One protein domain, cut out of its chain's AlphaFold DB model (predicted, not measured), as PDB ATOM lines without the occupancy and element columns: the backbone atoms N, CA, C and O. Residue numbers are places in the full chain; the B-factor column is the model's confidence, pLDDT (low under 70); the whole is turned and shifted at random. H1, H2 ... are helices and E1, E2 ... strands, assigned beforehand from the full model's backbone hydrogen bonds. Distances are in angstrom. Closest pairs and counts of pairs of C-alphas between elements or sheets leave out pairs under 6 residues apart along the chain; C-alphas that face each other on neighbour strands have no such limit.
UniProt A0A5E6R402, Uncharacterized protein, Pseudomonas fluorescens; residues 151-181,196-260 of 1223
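This is residues 151 to 181 and 196 to 260 of the 1223 residues of an uncharacterized protein of Pseudomonas fluorescens (UniProt A0A5E6R402). A small, strongly twisted sheet of four strands, with the short helix H1 over one face and the short helix H3 only grazing the sheet near E6, makes the main body, while the hairpin E1 and E2 lies away from that sheet at one end of the longest axis. A long stretch without a named element, residues 161 to 175, leads from this hairpin to the sheet. The printed part has 96 residues, with the named elements in the order E1 E2 E3 H1 H2 E4 E5 E6 H3; 41 residues, under half, are in them, and the class is mixed, helices and strands. The larger sheet has the order E3 E4 E5 E6 and is antiparallel, as is the pair E1 and E2. The whole is compact, with a radius of gyration of the C-alphas of 13.1 A and spans of 35 by 30 by 22 A.

E1, residues 151 to 154, and E2, residues 157 to 160, form an antiparallel hairpin, with N 152 and O 159 at 2.8 A. E3, residues 176 to 178, is an edge strand and apart from E2. E4, residues 215 to 219, is its antiparallel neighbour, with N 177 and O 217 at 2.9 A. E5, residues 226 to 233, forms a hairpin with E4, with N 216 and O 231 at 2.8 A, and bends by 79 degrees at residue 229. E6, residues 239 to 241, is the other edge strand and forms a hairpin with E5, with N 232 and O 240 at 2.8 A. E4, E5 and E6 are a meander, each strand the antiparallel neighbour of the one before. The sheet is only just strongly twisted, its C-alphas lying up to 4.1 A off the best plane. H1, residues 201 to 206, is on it at a height over the sheet of 9.6 A, over E4 and along the strands at 6 degrees to E4 on the local plane; its closest C-alphas to E3 are those of Phe 201 and Leu 176, 6.2 A apart. H2, residues 208 to 211, is only just not on the sheet, with 4 pairs of C-alphas within 10 A, and is close to H1 but not clearly touching, the closest C-alphas being those of Val 204 and Thr 211, 6.2 A apart. H3, residues 248 to 251, only grazes the sheet; its closest C-alphas to E6 are those of Leu 251 and Leu 239, 5.0 A apart. H3 is only just apart from E1, at 8.1 A. In H1 every O i to N i+4 pair is within hydrogen-bond range; H2 and H3 are too short for such a pair.

E1 begins at C-alpha 151 (305.883, -282.304, 139.230). From first to last C-alpha E2 measures 10.0 A, H1 8.6 A, E4 13.1 A and E5, the longest strand, 17.9 A. E5 begins at C-alpha 226 (309.678, -302.540, 128.390), and H3 ends at C-alpha 251 (298.412, -284.761, 131.129).

The C-alphas farthest apart are those of Gly 156 and Glu 260, 38.7 A. Residues 182 to 195 are not printed, and C-alphas 181 and 196 are 12.3 A apart across the cut. Of the links that are printed whole, E2 to E3 is long. The mean pLDDT of the printed part is 77.8; residues 153 to 156, 161 to 166, 179 to 181, 196 to 197 and 210 are under 70.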
ATOM      1  N   LYS A 151     305.560-281.405 138.123       74.12
ATOM      2  CA  LYS A 151     305.883-282.304 139.230       74.12
ATOM      3  C   LYS A 151     306.002-283.736 138.735       74.12
ATOM      4  O   LYS A 151     305.165-284.237 138.001       74.12
ATOM      5  N   MET A 152     307.042-284.406 139.197       71.19
ATOM      6  CA  MET A 152     307.354-285.778 138.842       71.19
ATOM      7  C   MET A 152     307.703-286.590 140.070       71.19
ATOM      8  O   MET A 152     308.425-286.107 140.941       71.19
ATOM      9  N   PHE A 153     307.249-287.837 140.125       67.00
ATOM     10  CA  PHE A 153     307.588-288.720 141.233       67.00
ATOM     11  C   PHE A 153     308.960-289.373 141.002       67.00
ATOM     12  O   PHE A 153     309.152-290.147 140.061       67.00
ATOM     13  N   ALA A 154     309.945-289.046 141.844       64.50
ATOM     14  CA  ALA A 154     311.306-289.574 141.749       64.50
ATOM     15  C   ALA A 154     311.957-289.709 143.135       64.50
ATOM     16  O   ALA A 154     311.902-288.790 143.946       64.50
ATOM     17  N   LEU A 155     312.631-290.843 143.388       59.62
ATOM     18  CA  LEU A 155     313.292-291.152 144.672       59.62
ATOM     19  C   LEU A 155     312.350-291.055 145.894       59.62
ATOM     20  O   LEU A 155     312.777-290.648 146.968       59.62
ATOM     21  N   GLY A 156     311.077-291.430 145.727       66.81
ATOM     22  CA  GLY A 156     310.082-291.454 146.808       66.81
ATOM     23  C   GLY A 156     309.367-290.126 147.084       66.81
ATOM     24  O   GLY A 156     308.505-290.094 147.953       66.81
ATOM     25  N   GLU A 157     309.669-289.054 146.342       72.81
ATOM     26  CA  GLU A 157     309.051-287.732 146.518       72.81
ATOM     27  C   GLU A 157     308.644-287.090 145.182       72.81
ATOM     28  O   GLU A 157     309.217-287.372 144.126       72.81
ATOM     29  N   TRP A 158     307.676-286.168 145.232       75.62
ATOM     30  CA  TRP A 158     307.308-285.318 144.098       75.62
ATOM     31  C   TRP A 158     308.309-284.169 143.938       75.62
ATOM     32  O   TRP A 158     308.424-283.306 144.807       75.62
ATOM     33  N   ARG A 159     309.005-284.121 142.802       70.19
ATOM     34  CA  ARG A 159     310.009-283.102 142.470       70.19
ATOM     35  C   ARG A 159     309.570-282.275 141.271       70.19
ATOM     36  O   ARG A 159     309.058-282.820 140.302       70.19
ATOM     37  N   THR A 160     309.798-280.967 141.317       77.44
ATOM     38  CA  THR A 160     309.555-280.086 140.168       77.44
ATOM     39  C   THR A 160     310.731-280.150 139.195       77.44
ATOM     40  O   THR A 160     311.874-279.972 139.621       77.44
ATOM     41  N   VAL A 161     310.465-280.364 137.905       69.75
ATOM     42  CA  VAL A 161     311.472-280.305 136.837       69.75
ATOM     43  C   VAL A 161     311.935-278.856 136.689       69.75
ATOM     44  O   VAL A 161     311.231-278.018 136.126       69.75
ATOM     45  N   ARG A 162     313.109-278.553 137.246       68.00
ATOM     46  CA  ARG A 162     313.773-277.247 137.137       68.00
ATOM     47  C   ARG A 162     314.784-277.258 135.996       68.00
ATOM     48  O   ARG A 162     315.260-278.313 135.576       68.00
ATOM     49  N   GLU A 163     315.142-276.074 135.528       55.44
ATOM     50  CA  GLU A 163     316.193-275.875 134.531       55.44
ATOM     51  C   GLU A 163     317.510-276.524 135.007       55.44
ATOM     52  O   GLU A 163     317.983-276.237 136.106       55.44
ATOM     53  N   GLY A 164     318.043-277.476 134.228       55.91
ATOM     54  CA  GLY A 164     319.218-278.290 134.584       55.91
ATOM     55  C   GLY A 164     318.930-279.653 135.244       55.91
ATOM     56  O   GLY A 164     319.871-280.397 135.511       55.91
ATOM     57  N   SER A 165     317.665-280.010 135.498       62.41
ATOM     58  CA  SER A 165     317.274-281.369 135.918       62.41
ATOM     59  C   SER A 165     316.955-282.273 134.718       62.41
ATOM     60  O   SER A 165     316.573-281.779 133.659       62.41
ATOM     61  N   ALA A 166     317.131-283.592 134.873       64.38
ATOM     62  CA  ALA A 166     316.899-284.555 133.794       64.38
ATOM     63  C   ALA A 166     315.432-284.523 133.334       64.38
ATOM     64  O   ALA A 166     314.529-284.808 134.127       64.38
ATOM     65  N   THR A 167     315.206-284.192 132.061       73.38
ATOM     66  CA  THR A 167     313.859-284.113 131.482       73.38
ATOM     67  C   THR A 167     313.404-285.503 131.016       73.38
ATOM     68  O   THR A 167     314.195-286.220 130.390       73.38
ATOM     69  N   PRO A 168     312.151-285.918 131.283       74.69
ATOM     70  CA  PRO A 168     311.648-287.229 130.872       74.69
ATOM     71  C   PRO A 168     311.738-287.429 129.371       74.69
ATOM     72  O   PRO A 168     311.402-286.522 128.612       74.69
ATOM     73  N   PHE A 169     312.165-288.619 128.955       79.44
ATOM     74  CA  PHE A 169     312.339-289.013 127.557       79.44
ATOM     75  C   PHE A 169     313.383-288.217 126.753       79.44
ATOM     76  O   PHE A 169     313.586-288.512 125.576       79.44
ATOM     77  N   VAL A 170     314.053-287.242 127.379       75.88
ATOM     78  CA  VAL A 170     315.142-286.459 126.780       75.88
ATOM     79  C   VAL A 170     316.474-286.845 127.423       75.88
ATOM     80  O   VAL A 170     317.381-287.288 126.728       75.88
ATOM     81  N   ASP A 171     316.568-286.769 128.758       76.44
ATOM     82  CA  ASP A 171     317.822-286.987 129.501       76.44
ATOM     83  C   ASP A 171     317.775-288.214 130.436       76.44
ATOM     84  O   ASP A 171     318.775-288.568 131.061       76.44
ATOM     85  N   ASP A 172     316.615-288.865 130.585       75.38
ATOM     86  CA  ASP A 172     316.398-289.937 131.572       75.38
ATOM     87  C   ASP A 172     316.591-291.368 131.031       75.38
ATOM     88  O   ASP A 172     316.437-292.335 131.786       75.38
ATOM     89  N   GLY A 173     316.922-291.492 129.742       78.19
ATOM     90  CA  GLY A 173     317.201-292.750 129.046       78.19
ATOM     91  C   GLY A 173     315.971-293.569 128.639       78.19
ATOM     92  O   GLY A 173     316.129-294.628 128.031       78.19
ATOM     93  N   ARG A 174     314.744-293.115 128.938       84.88
ATOM     94  CA  ARG A 174     313.516-293.844 128.581       84.88
ATOM     95  C   ARG A 174     313.161-293.669 127.102       84.88
ATOM     96  O   ARG A 174     313.261-292.578 126.547       84.88
ATOM     97  N   LYS A 175     312.692-294.749 126.479       87.00
ATOM     98  CA  LYS A 175     312.254-294.834 125.079       87.00
ATOM     99  C   LYS A 175     310.834-295.397 124.984       87.00
ATOM    100  O   LYS A 175     310.255-295.807 125.993       87.00
ATOM    101  N   LEU A 176     310.280-295.398 123.775       85.88
ATOM    102  CA  LEU A 176     308.955-295.910 123.450       85.88
ATOM    103  C   LEU A 176     309.039-297.120 122.519       85.88
ATOM    104  O   LEU A 176     309.748-297.091 121.518       85.88
ATOM    105  N   ILE A 177     308.283-298.163 122.839       82.19
ATOM    106  CA  ILE A 177     308.109-299.357 122.006       82.19
ATOM    107  C   ILE A 177     306.647-299.388 121.556       82.19
ATOM    108  O   ILE A 177     305.756-299.188 122.378       82.19
ATOM    109  N   GLU A 178     306.386-299.572 120.263       74.38
ATOM    110  CA  GLU A 178     305.014-299.577 119.739       74.38
ATOM    111  C   GLU A 178     304.212-300.756 120.318       74.38
ATOM    112  O   GLU A 178     304.681-301.890 120.313       74.38
ATOM    113  N   ASP A 179     303.011-300.500 120.849       68.06
ATOM    114  CA  ASP A 179     302.166-301.559 121.399       68.06
ATOM    115  C   ASP A 179     301.227-302.135 120.329       68.06
ATOM    116  O   ASP A 179     300.144-301.609 120.059       68.06
ATOM    117  N   PHE A 180     301.612-303.266 119.735       60.69
ATOM    118  CA  PHE A 180     300.776-303.972 118.757       60.69
ATOM    119  C   PHE A 180     299.602-304.747 119.386       60.69
ATOM    120  O   PHE A 180     298.748-305.268 118.656       60.69
ATOM    121  N   SER A 181     299.515-304.835 120.720       54.22
ATOM    122  CA  SER A 181     298.571-305.727 121.416       54.22
ATOM    123  C   SER A 181     297.093-305.378 121.202       54.22
ATOM    124  O   SER A 181     296.232-306.254 121.296       54.22
ATOM    125  N   ASP A 196     311.061-305.312 119.073       54.56
ATOM    126  CA  ASP A 196     310.410-304.097 118.634       54.56
ATOM    127  C   ASP A 196     311.342-302.933 118.912       54.56
ATOM    128  O   ASP A 196     311.868-302.733 120.010       54.56
ATOM    129  N   LYS A 197     311.618-302.202 117.841       64.56
ATOM    130  CA  LYS A 197     312.600-301.138 117.817       64.56
ATOM    131  C   LYS A 197     312.186-300.057 118.821       64.56
ATOM    132  O   LYS A 197     311.143-299.433 118.675       64.56
ATOM    133  N   ALA A 198     313.003-299.839 119.851       75.25
ATOM    134  CA  ALA A 198     312.766-298.769 120.813       75.25
ATOM    135  C   ALA A 198     313.033-297.407 120.149       75.25
ATOM    136  O   ALA A 198     314.181-297.062 119.851       75.25
ATOM    137  N   HIS A 199     311.973-296.632 119.939       83.00
ATOM    138  CA  HIS A 199     312.005-295.294 119.362       83.00
ATOM    139  C   HIS A 199     312.174-294.232 120.449       83.00
ATOM    140  O   HIS A 199     311.695-294.380 121.574       83.00
ATOM    141  N   SER A 200     312.858-293.131 120.135       86.69
ATOM    142  CA  SER A 200     312.878-291.992 121.053       86.69
ATOM    143  C   SER A 200     311.499-291.318 121.086       86.69
ATOM    144  O   SER A 200     310.779-291.315 120.085       86.69
ATOM    145  N   PHE A 201     311.127-290.707 122.216       87.12
ATOM    146  CA  PHE A 201     309.891-289.913 122.287       87.12
ATOM    147  C   PHE A 201     309.890-288.787 121.248       87.12
ATOM    148  O   PHE A 201     308.868-288.515 120.623       87.12
ATOM    149  N   ARG A 202     311.067-288.203 120.997       87.12
ATOM    150  CA  ARG A 202     311.296-287.222 119.940       87.12
ATOM    151  C   ARG A 202     310.912-287.746 118.557       87.12
ATOM    152  O   ARG A 202     310.216-287.042 117.837       87.12
ATOM    153  N   ASP A 203     311.309-288.962 118.184       83.69
ATOM    154  CA  ASP A 203     310.964-289.533 116.872       83.69
ATOM    155  C   ASP A 203     309.459-289.777 116.741       83.69
ATOM    156  O   ASP A 203     308.870-289.486 115.697       83.69
ATOM    157  N   VAL A 204     308.824-290.255 117.816       85.31
ATOM    158  CA  VAL A 204     307.370-290.454 117.878       85.31
ATOM    159  C   VAL A 204     306.630-289.119 117.741       85.31
ATOM    160  O   VAL A 204     305.649-289.043 117.001       85.31
ATOM    161  N   TYR A 205     307.129-288.062 118.385       85.88
ATOM    162  CA  TYR A 205     306.573-286.708 118.335       85.88
ATOM    163  C   TYR A 205     306.833-285.986 116.997       85.88
ATOM    164  O   TYR A 205     305.949-285.338 116.448       85.88
ATOM    165  N   MET A 206     308.003-286.137 116.385       83.31
ATOM    166  CA  MET A 206     308.248-285.601 115.037       83.31
ATOM    167  C   MET A 206     307.358-286.272 113.979       83.31
ATOM    168  O   MET A 206     306.945-285.635 113.011       83.31
ATOM    169  N   SER A 207     306.987-287.534 114.212       82.31
ATOM    170  CA  SER A 207     306.169-288.349 113.307       82.31
ATOM    171  C   SER A 207     304.673-288.321 113.643       82.31
ATOM    172  O   SER A 207     303.957-289.258 113.282       82.31
ATOM    173  N   LEU A 208     304.180-287.271 114.320       75.94
ATOM    174  CA  LEU A 208     302.800-287.170 114.834       75.94
ATOM    175  C   LEU A 208     301.713-287.529 113.816       75.94
ATOM    176  O   LEU A 208     300.700-288.121 114.188       75.94
ATOM    177  N   LYS A 209     301.930-287.223 112.532       71.00
ATOM    178  CA  LYS A 209     301.019-287.594 111.438       71.00
ATOM    179  C   LYS A 209     300.673-289.092 111.430       71.00
ATOM    180  O   LYS A 209     299.576-289.461 111.028       71.00
ATOM    181  N   TRP A 210     301.597-289.940 111.870       63.53
ATOM    182  CA  TRP A 210     301.493-291.397 111.811       63.53
ATOM    183  C   TRP A 210     301.335-292.052 113.186       63.53
ATOM    184  O   TRP A 210     300.870-293.191 113.259       63.53
ATOM    185  N   THR A 211     301.705-291.353 114.262       70.56
ATOM    186  CA  THR A 211     301.795-291.897 115.629       70.56
ATOM    187  C   THR A 211     300.665-291.448 116.562       70.56
ATOM    188  O   THR A 211     300.446-292.099 117.588       70.56
ATOM    189  N   LYS A 212     299.917-290.382 116.221       75.88
ATOM    190  CA  LYS A 212     298.754-289.916 117.002       75.88
ATOM    191  C   LYS A 212     297.732-291.043 117.201       75.88
ATOM    192  O   LYS A 212     297.340-291.722 116.256       75.88
ATOM    193  N   GLY A 213     297.279-291.219 118.442       73.31
ATOM    194  CA  GLY A 213     296.257-292.196 118.823       73.31
ATOM    195  C   GLY A 213     296.743-293.638 119.021       73.31
ATOM    196  O   GLY A 213     295.913-294.486 119.347       73.31
ATOM    197  N   ARG A 214     298.045-293.921 118.861       81.88
ATOM    198  CA  ARG A 214     298.640-295.237 119.157       81.88
ATOM    199  C   ARG A 214     299.096-295.334 120.613       81.88
ATOM    200  O   ARG A 214     299.506-294.333 121.202       81.88
ATOM    201  N   ASP A 215     299.033-296.544 121.162       82.25
ATOM    202  CA  ASP A 215     299.556-296.863 122.491       82.25
ATOM    203  C   ASP A 215     301.031-297.298 122.369       82.25
ATOM    204  O   ASP A 215     301.398-298.043 121.461       82.25
ATOM    205  N   TRP A 216     301.884-296.809 123.270       85.75
ATOM    206  CA  TRP A 216     303.323-297.083 123.300       85.75
ATOM    207  C   TRP A 216     303.742-297.577 124.686       85.75
ATOM    208  O   TRP A 216     303.411-296.948 125.688       85.75
ATOM    209  N   HIS A 217     304.513-298.660 124.774       85.12
ATOM    210  CA  HIS A 217     305.142-299.107 126.021       85.12
ATOM    211  C   HIS A 217     306.349-298.231 126.363       85.12
ATOM    212  O   HIS A 217     307.223-298.000 125.527       85.12
ATOM    213  N   ILE A 218     306.426-297.766 127.610       85.69
ATOM    214  CA  ILE A 218     307.557-296.987 128.121       85.69
ATOM    215  C   ILE A 218     308.653-297.956 128.563       85.69
ATOM    216  O   ILE A 218     308.390-298.851 129.366       85.69
ATOM    217  N   THR A 219     309.893-297.774 128.111       83.56
ATOM    218  CA  THR A 219     311.017-298.594 128.586       83.56
ATOM    219  C   THR A 219     311.484-298.193 129.989       83.56
ATOM    220  O   THR A 219     311.234-297.089 130.481       83.56
ATOM    221  N   THR A 220     312.259-299.060 130.637       80.44
ATOM    222  CA  THR A 220     313.104-298.671 131.769       80.44
ATOM    223  C   THR A 220     314.173-297.655 131.339       80.44
ATOM    224  O   THR A 220     314.384-297.414 130.148       80.44
ATOM    225  N   LYS A 221     314.856-297.034 132.314       79.31
ATOM    226  CA  LYS A 221     315.893-296.003 132.076       79.31
ATOM    227  C   LYS A 221     317.105-296.489 131.266       79.31
ATOM    228  O   LYS A 221     317.913-295.679 130.838       79.31
ATOM    229  N   ASP A 222     317.253-297.799 131.085       75.25
ATOM    230  CA  ASP A 222     318.266-298.386 130.203       75.25
ATOM    231  C   ASP A 222     317.896-298.290 128.711       75.25
ATOM    232  O   ASP A 222     318.715-298.629 127.863       75.25
ATOM    233  N   GLY A 223     316.678-297.842 128.382       72.94
ATOM    234  CA  GLY A 223     316.212-297.653 127.011       72.94
ATOM    235  C   GLY A 223     315.940-298.951 126.246       72.94
ATOM    236  O   GLY A 223     315.707-298.886 125.041       72.94
ATOM    237  N   LEU A 224     316.005-300.110 126.915       73.06
ATOM    238  CA  LEU A 224     315.976-301.426 126.266       73.06
ATOM    239  C   LEU A 224     314.804-302.296 126.719       73.06
ATOM    240  O   LEU A 224     314.179-302.945 125.888       73.06
ATOM    241  N   ARG A 225     314.499-302.341 128.022       77.94
ATOM    242  CA  ARG A 225     313.471-303.255 128.545       77.94
ATOM    243  C   ARG A 225     312.119-302.547 128.671       77.94
ATOM    244  O   ARG A 225     312.086-301.460 129.249       77.94
ATOM    245  N   PRO A 226     311.003-303.120 128.185       74.25
ATOM    246  CA  PRO A 226     309.678-302.540 128.390       74.25
ATOM    247  C   PRO A 226     309.317-302.547 129.882       74.25
ATOM    248  O   PRO A 226     309.575-303.516 130.598       74.25
ATOM    249  N   SER A 227     308.733-301.454 130.365       79.44
ATOM    250  CA  SER A 227     308.114-301.389 131.691       79.44
ATOM    251  C   SER A 227     306.628-301.757 131.607       79.44
ATOM    252  O   SER A 227     306.076-301.901 130.522       79.44
ATOM    253  N   LYS A 228     305.953-301.861 132.757       79.38
ATOM    254  CA  LYS A 228     304.494-302.077 132.821       79.38
ATOM    255  C   LYS A 228     303.654-300.854 132.405       79.38
ATOM    256  O   LYS A 228     302.431-300.938 132.434       79.38
ATOM    257  N   HIS A 229     304.287-299.714 132.123       85.31
ATOM    258  CA  HIS A 229     303.603-298.449 131.864       85.31
ATOM    259  C   HIS A 229     303.547-298.135 130.369       85.31
ATOM    260  O   HIS A 229     304.507-298.358 129.634       85.31
ATOM    261  N   THR A 230     302.440-297.534 129.956       86.81
ATOM    262  CA  THR A 230     302.141-297.133 128.581       86.81
ATOM    263  C   THR A 230     301.933-295.625 128.472       86.81
ATOM    264  O   THR A 230     301.616-294.948 129.457       86.81
ATOM    265  N   LEU A 231     302.118-295.093 127.268       88.50
ATOM    266  CA  LEU A 231     301.947-293.696 126.891       88.50
ATOM    267  C   LEU A 231     301.234-293.607 125.538       88.50
ATOM    268  O   LEU A 231     301.546-294.351 124.614       88.50
ATOM    269  N   ARG A 232     300.323-292.652 125.402       88.12
ATOM    270  CA  ARG A 232     299.617-292.322 124.166       88.12
ATOM    271  C   ARG A 232     299.592-290.815 123.983       88.12
ATOM    272  O   ARG A 232     299.295-290.085 124.925       88.12
ATOM    273  N   ILE A 233     299.862-290.366 122.759       87.25
ATOM    274  CA  ILE A 233     299.640-288.977 122.346       87.25
ATOM    275  C   ILE A 233     298.275-288.912 121.657       87.25
ATOM    276  O   ILE A 233     298.055-289.573 120.637       87.25
ATOM    277  N   ASN A 234     297.343-288.160 122.232       84.94
ATOM    278  CA  ASN A 234     295.983-288.016 121.724       84.94
ATOM    279  C   ASN A 234     295.926-287.130 120.471       84.94
ATOM    280  O   ASN A 234     296.886-286.448 120.110       84.94
ATOM    281  N   ALA A 235     294.786-287.159 119.777       78.44
ATOM    282  CA  ALA A 235     294.596-286.398 118.540       78.44
ATOM    283  C   ALA A 235     294.735-284.880 118.761       78.44
ATOM    284  O   ALA A 235     295.311-284.186 117.917       78.44
ATOM    285  N   ASP A 236     294.271-284.414 119.923       80.25
ATOM    286  CA  ASP A 236     294.341-283.037 120.416       80.25
ATOM    287  C   ASP A 236     295.721-282.644 120.969       80.25
ATOM    288  O   ASP A 236     295.880-281.510 121.394       80.25
ATOM    289  N   GLY A 237     296.706-283.554 120.963       77.75
ATOM    290  CA  GLY A 237     298.072-283.319 121.440       77.75
ATOM    291  C   GLY A 237     298.288-283.551 122.941       77.75
ATOM    292  O   GLY A 237     299.424-283.419 123.399       77.75
ATOM    293  N   THR A 238     297.254-283.923 123.705       87.06
ATOM    294  CA  THR A 238     297.382-284.283 125.131       87.06
ATOM    295  C   THR A 238     298.012-285.664 125.324       87.06
ATOM    296  O   THR A 238     298.026-286.495 124.410       87.06
ATOM    297  N   LEU A 239     298.555-285.931 126.517       86.44
ATOM    298  CA  LEU A 239     299.156-287.225 126.850       86.44
ATOM    299  C   LEU A 239     298.221-288.058 127.726       86.44
ATOM    300  O   LEU A 239     297.671-287.578 128.711       86.44
ATOM    301  N   THR A 240     298.099-289.346 127.421       86.69
ATOM    302  CA  THR A 240     297.467-290.337 128.300       86.69
ATOM    303  C   THR A 240     298.497-291.389 128.674       86.69
ATOM    304  O   THR A 240     299.161-291.945 127.805       86.69
ATOM    305  N   THR A 241     298.663-291.666 129.965       86.12
ATOM    306  CA  THR A 241     299.656-292.629 130.452       86.12
ATOM    307  C   THR A 241     299.113-293.451 131.611       86.12
ATOM    308  O   THR A 241     298.281-292.981 132.378       86.12
ATOM    309  N   THR A 242     299.610-294.680 131.752       84.56
ATOM    310  CA  THR A 242     299.399-295.527 132.941       84.56
ATOM    311  C   THR A 242     300.551-295.404 133.946       84.56
ATOM    312  O   THR A 242     300.653-296.192 134.890       84.56
ATOM    313  N   SER A 243     301.467-294.454 133.732       81.50
ATOM    314  CA  SER A 243     302.517-294.125 134.692       81.50
ATOM    315  C   SER A 243     301.988-293.287 135.851       81.50
ATOM    316  O   SER A 243     301.264-292.320 135.660       81.50
ATOM    317  N   ASP A 244     302.385-293.665 137.061       77.75
ATOM    318  CA  ASP A 244     302.080-292.982 138.322       77.75
ATOM    319  C   ASP A 244     303.074-291.851 138.643       77.75
ATOM    320  O   ASP A 244     302.890-291.101 139.599       77.75
ATOM    321  N   TRP A 245     304.131-291.716 137.837       77.12
ATOM    322  CA  TRP A 245     305.209-290.752 138.046       77.12
ATOM    323  C   TRP A 245     305.071-289.439 137.259       77.12
ATOM    324  O   TRP A 245     305.874-288.531 137.491       77.12
ATOM    325  N   ILE A 246     304.080-289.319 136.367       81.44
ATOM    326  CA  ILE A 246     303.688-288.066 135.694       81.44
ATOM    327  C   ILE A 246     302.435-287.524 136.390       81.44
ATOM    328  O   ILE A 246     301.476-288.266 136.592       81.44
ATOM    329  N   ASP A 247     302.426-286.245 136.763       81.38
ATOM    330  CA  ASP A 247     301.277-285.618 137.416       81.38
ATOM    331  C   ASP A 247     300.125-285.298 136.445       81.38
ATOM    332  O   ASP A 247     300.318-285.015 135.262       81.38
ATOM    333  N   GLU A 248     298.902-285.277 136.973       79.69
ATOM    334  CA  GLU A 248     297.673-285.041 136.203       79.69
ATOM    335  C   GLU A 248     297.662-283.679 135.485       79.69
ATOM    336  O   GLU A 248     297.189-283.567 134.354       79.69
ATOM    337  N   ALA A 249     298.274-282.650 136.084       80.06
ATOM    338  CA  ALA A 249     298.387-281.321 135.483       80.06
ATOM    339  C   ALA A 249     299.245-281.300 134.202       80.06
ATOM    340  O   ALA A 249     299.053-280.433 133.347       80.06
ATOM    341  N   THR A 250     300.182-282.243 134.044       80.88
ATOM    342  CA  THR A 250     300.959-282.404 132.804       80.88
ATOM    343  C   THR A 250     300.132-283.078 131.712       80.88
ATOM    344  O   THR A 250     300.239-282.698 130.548       80.88
ATOM    345  N   LEU A 251     299.259-284.022 132.075       81.50
ATOM    346  CA  LEU A 251     298.412-284.761 131.129       81.50
ATOM    347  C   LEU A 251     297.329-283.884 130.481       81.50
ATOM    348  O   LEU A 251     296.915-284.153 129.358       81.50
ATOM    349  N   GLN A 252     296.919-282.800 131.148       81.50
ATOM    350  CA  GLN A 252     295.920-281.849 130.643       81.50
ATOM    351  C   GLN A 252     296.466-280.841 129.611       81.50
ATOM    352  O   GLN A 252     295.693-280.073 129.040       81.50
ATOM    353  N   LYS A 253     297.784-280.797 129.363       82.56
ATOM    354  CA  LYS A 253     298.384-279.877 128.382       82.56
ATOM    355  C   LYS A 253     298.570-280.549 127.028       82.56
ATOM    356  O   LYS A 253     298.944-281.715 126.956       82.56
ATOM    357  N   SER A 254     298.378-279.780 125.959       85.19
ATOM    358  CA  SER A 254     298.679-280.217 124.594       85.19
ATOM    359  C   SER A 254     300.131-279.927 124.220       85.19
ATOM    360  O   SER A 254     300.636-278.829 124.462       85.19
ATOM    361  N   LEU A 255     300.780-280.886 123.562       84.50
ATOM    362  CA  LEU A 255     302.024-280.668 122.827       84.50
ATOM    363  C   LEU A 255     301.747-279.835 121.552       84.50
ATOM    364  O   LEU A 255     300.780-280.136 120.850       84.50
ATOM    365  N   PRO A 256     302.561-278.811 121.227       85.69
ATOM    366  CA  PRO A 256     302.441-278.051 119.972       85.69
ATOM    367  C   PRO A 256     302.643-278.921 118.717       85.69
ATOM    368  O   PRO A 256     303.283-279.970 118.802       85.69
ATOM    369  N   ASP A 257     302.175-278.491 117.536       85.88
ATOM    370  CA  ASP A 257     302.532-279.162 116.274       85.88
ATOM    371  C   ASP A 257     303.951-278.769 115.847       85.88
ATOM    372  O   ASP A 257     304.245-277.620 115.501       85.88
ATOM    373  N   VAL A 258     304.854-279.743 115.888       86.38
ATOM    374  CA  VAL A 258     306.267-279.544 115.569       86.38
ATOM    375  C   VAL A 258     306.509-279.229 114.092       86.38
ATOM    376  O   VAL A 258     307.456-278.511 113.790       86.38
ATOM    377  N   ASN A 259     305.672-279.717 113.170       86.44
ATOM    378  CA  ASN A 259     305.856-279.471 111.739       86.44
ATOM    379  C   ASN A 259     305.434-278.046 111.368       86.44
ATOM    380  O   ASN A 259     306.146-277.391 110.612       86.44
ATOM    381  N   GLU A 260     304.328-277.550 111.930       87.31
ATOM    382  CA  GLU A 260     303.919-276.148 111.759       87.31
ATOM    383  C   GLU A 260     304.928-275.190 112.404       87.31
ATOM    384  O   GLU A 260     305.345-274.218 111.770       87.31
TER     385      GLU A 260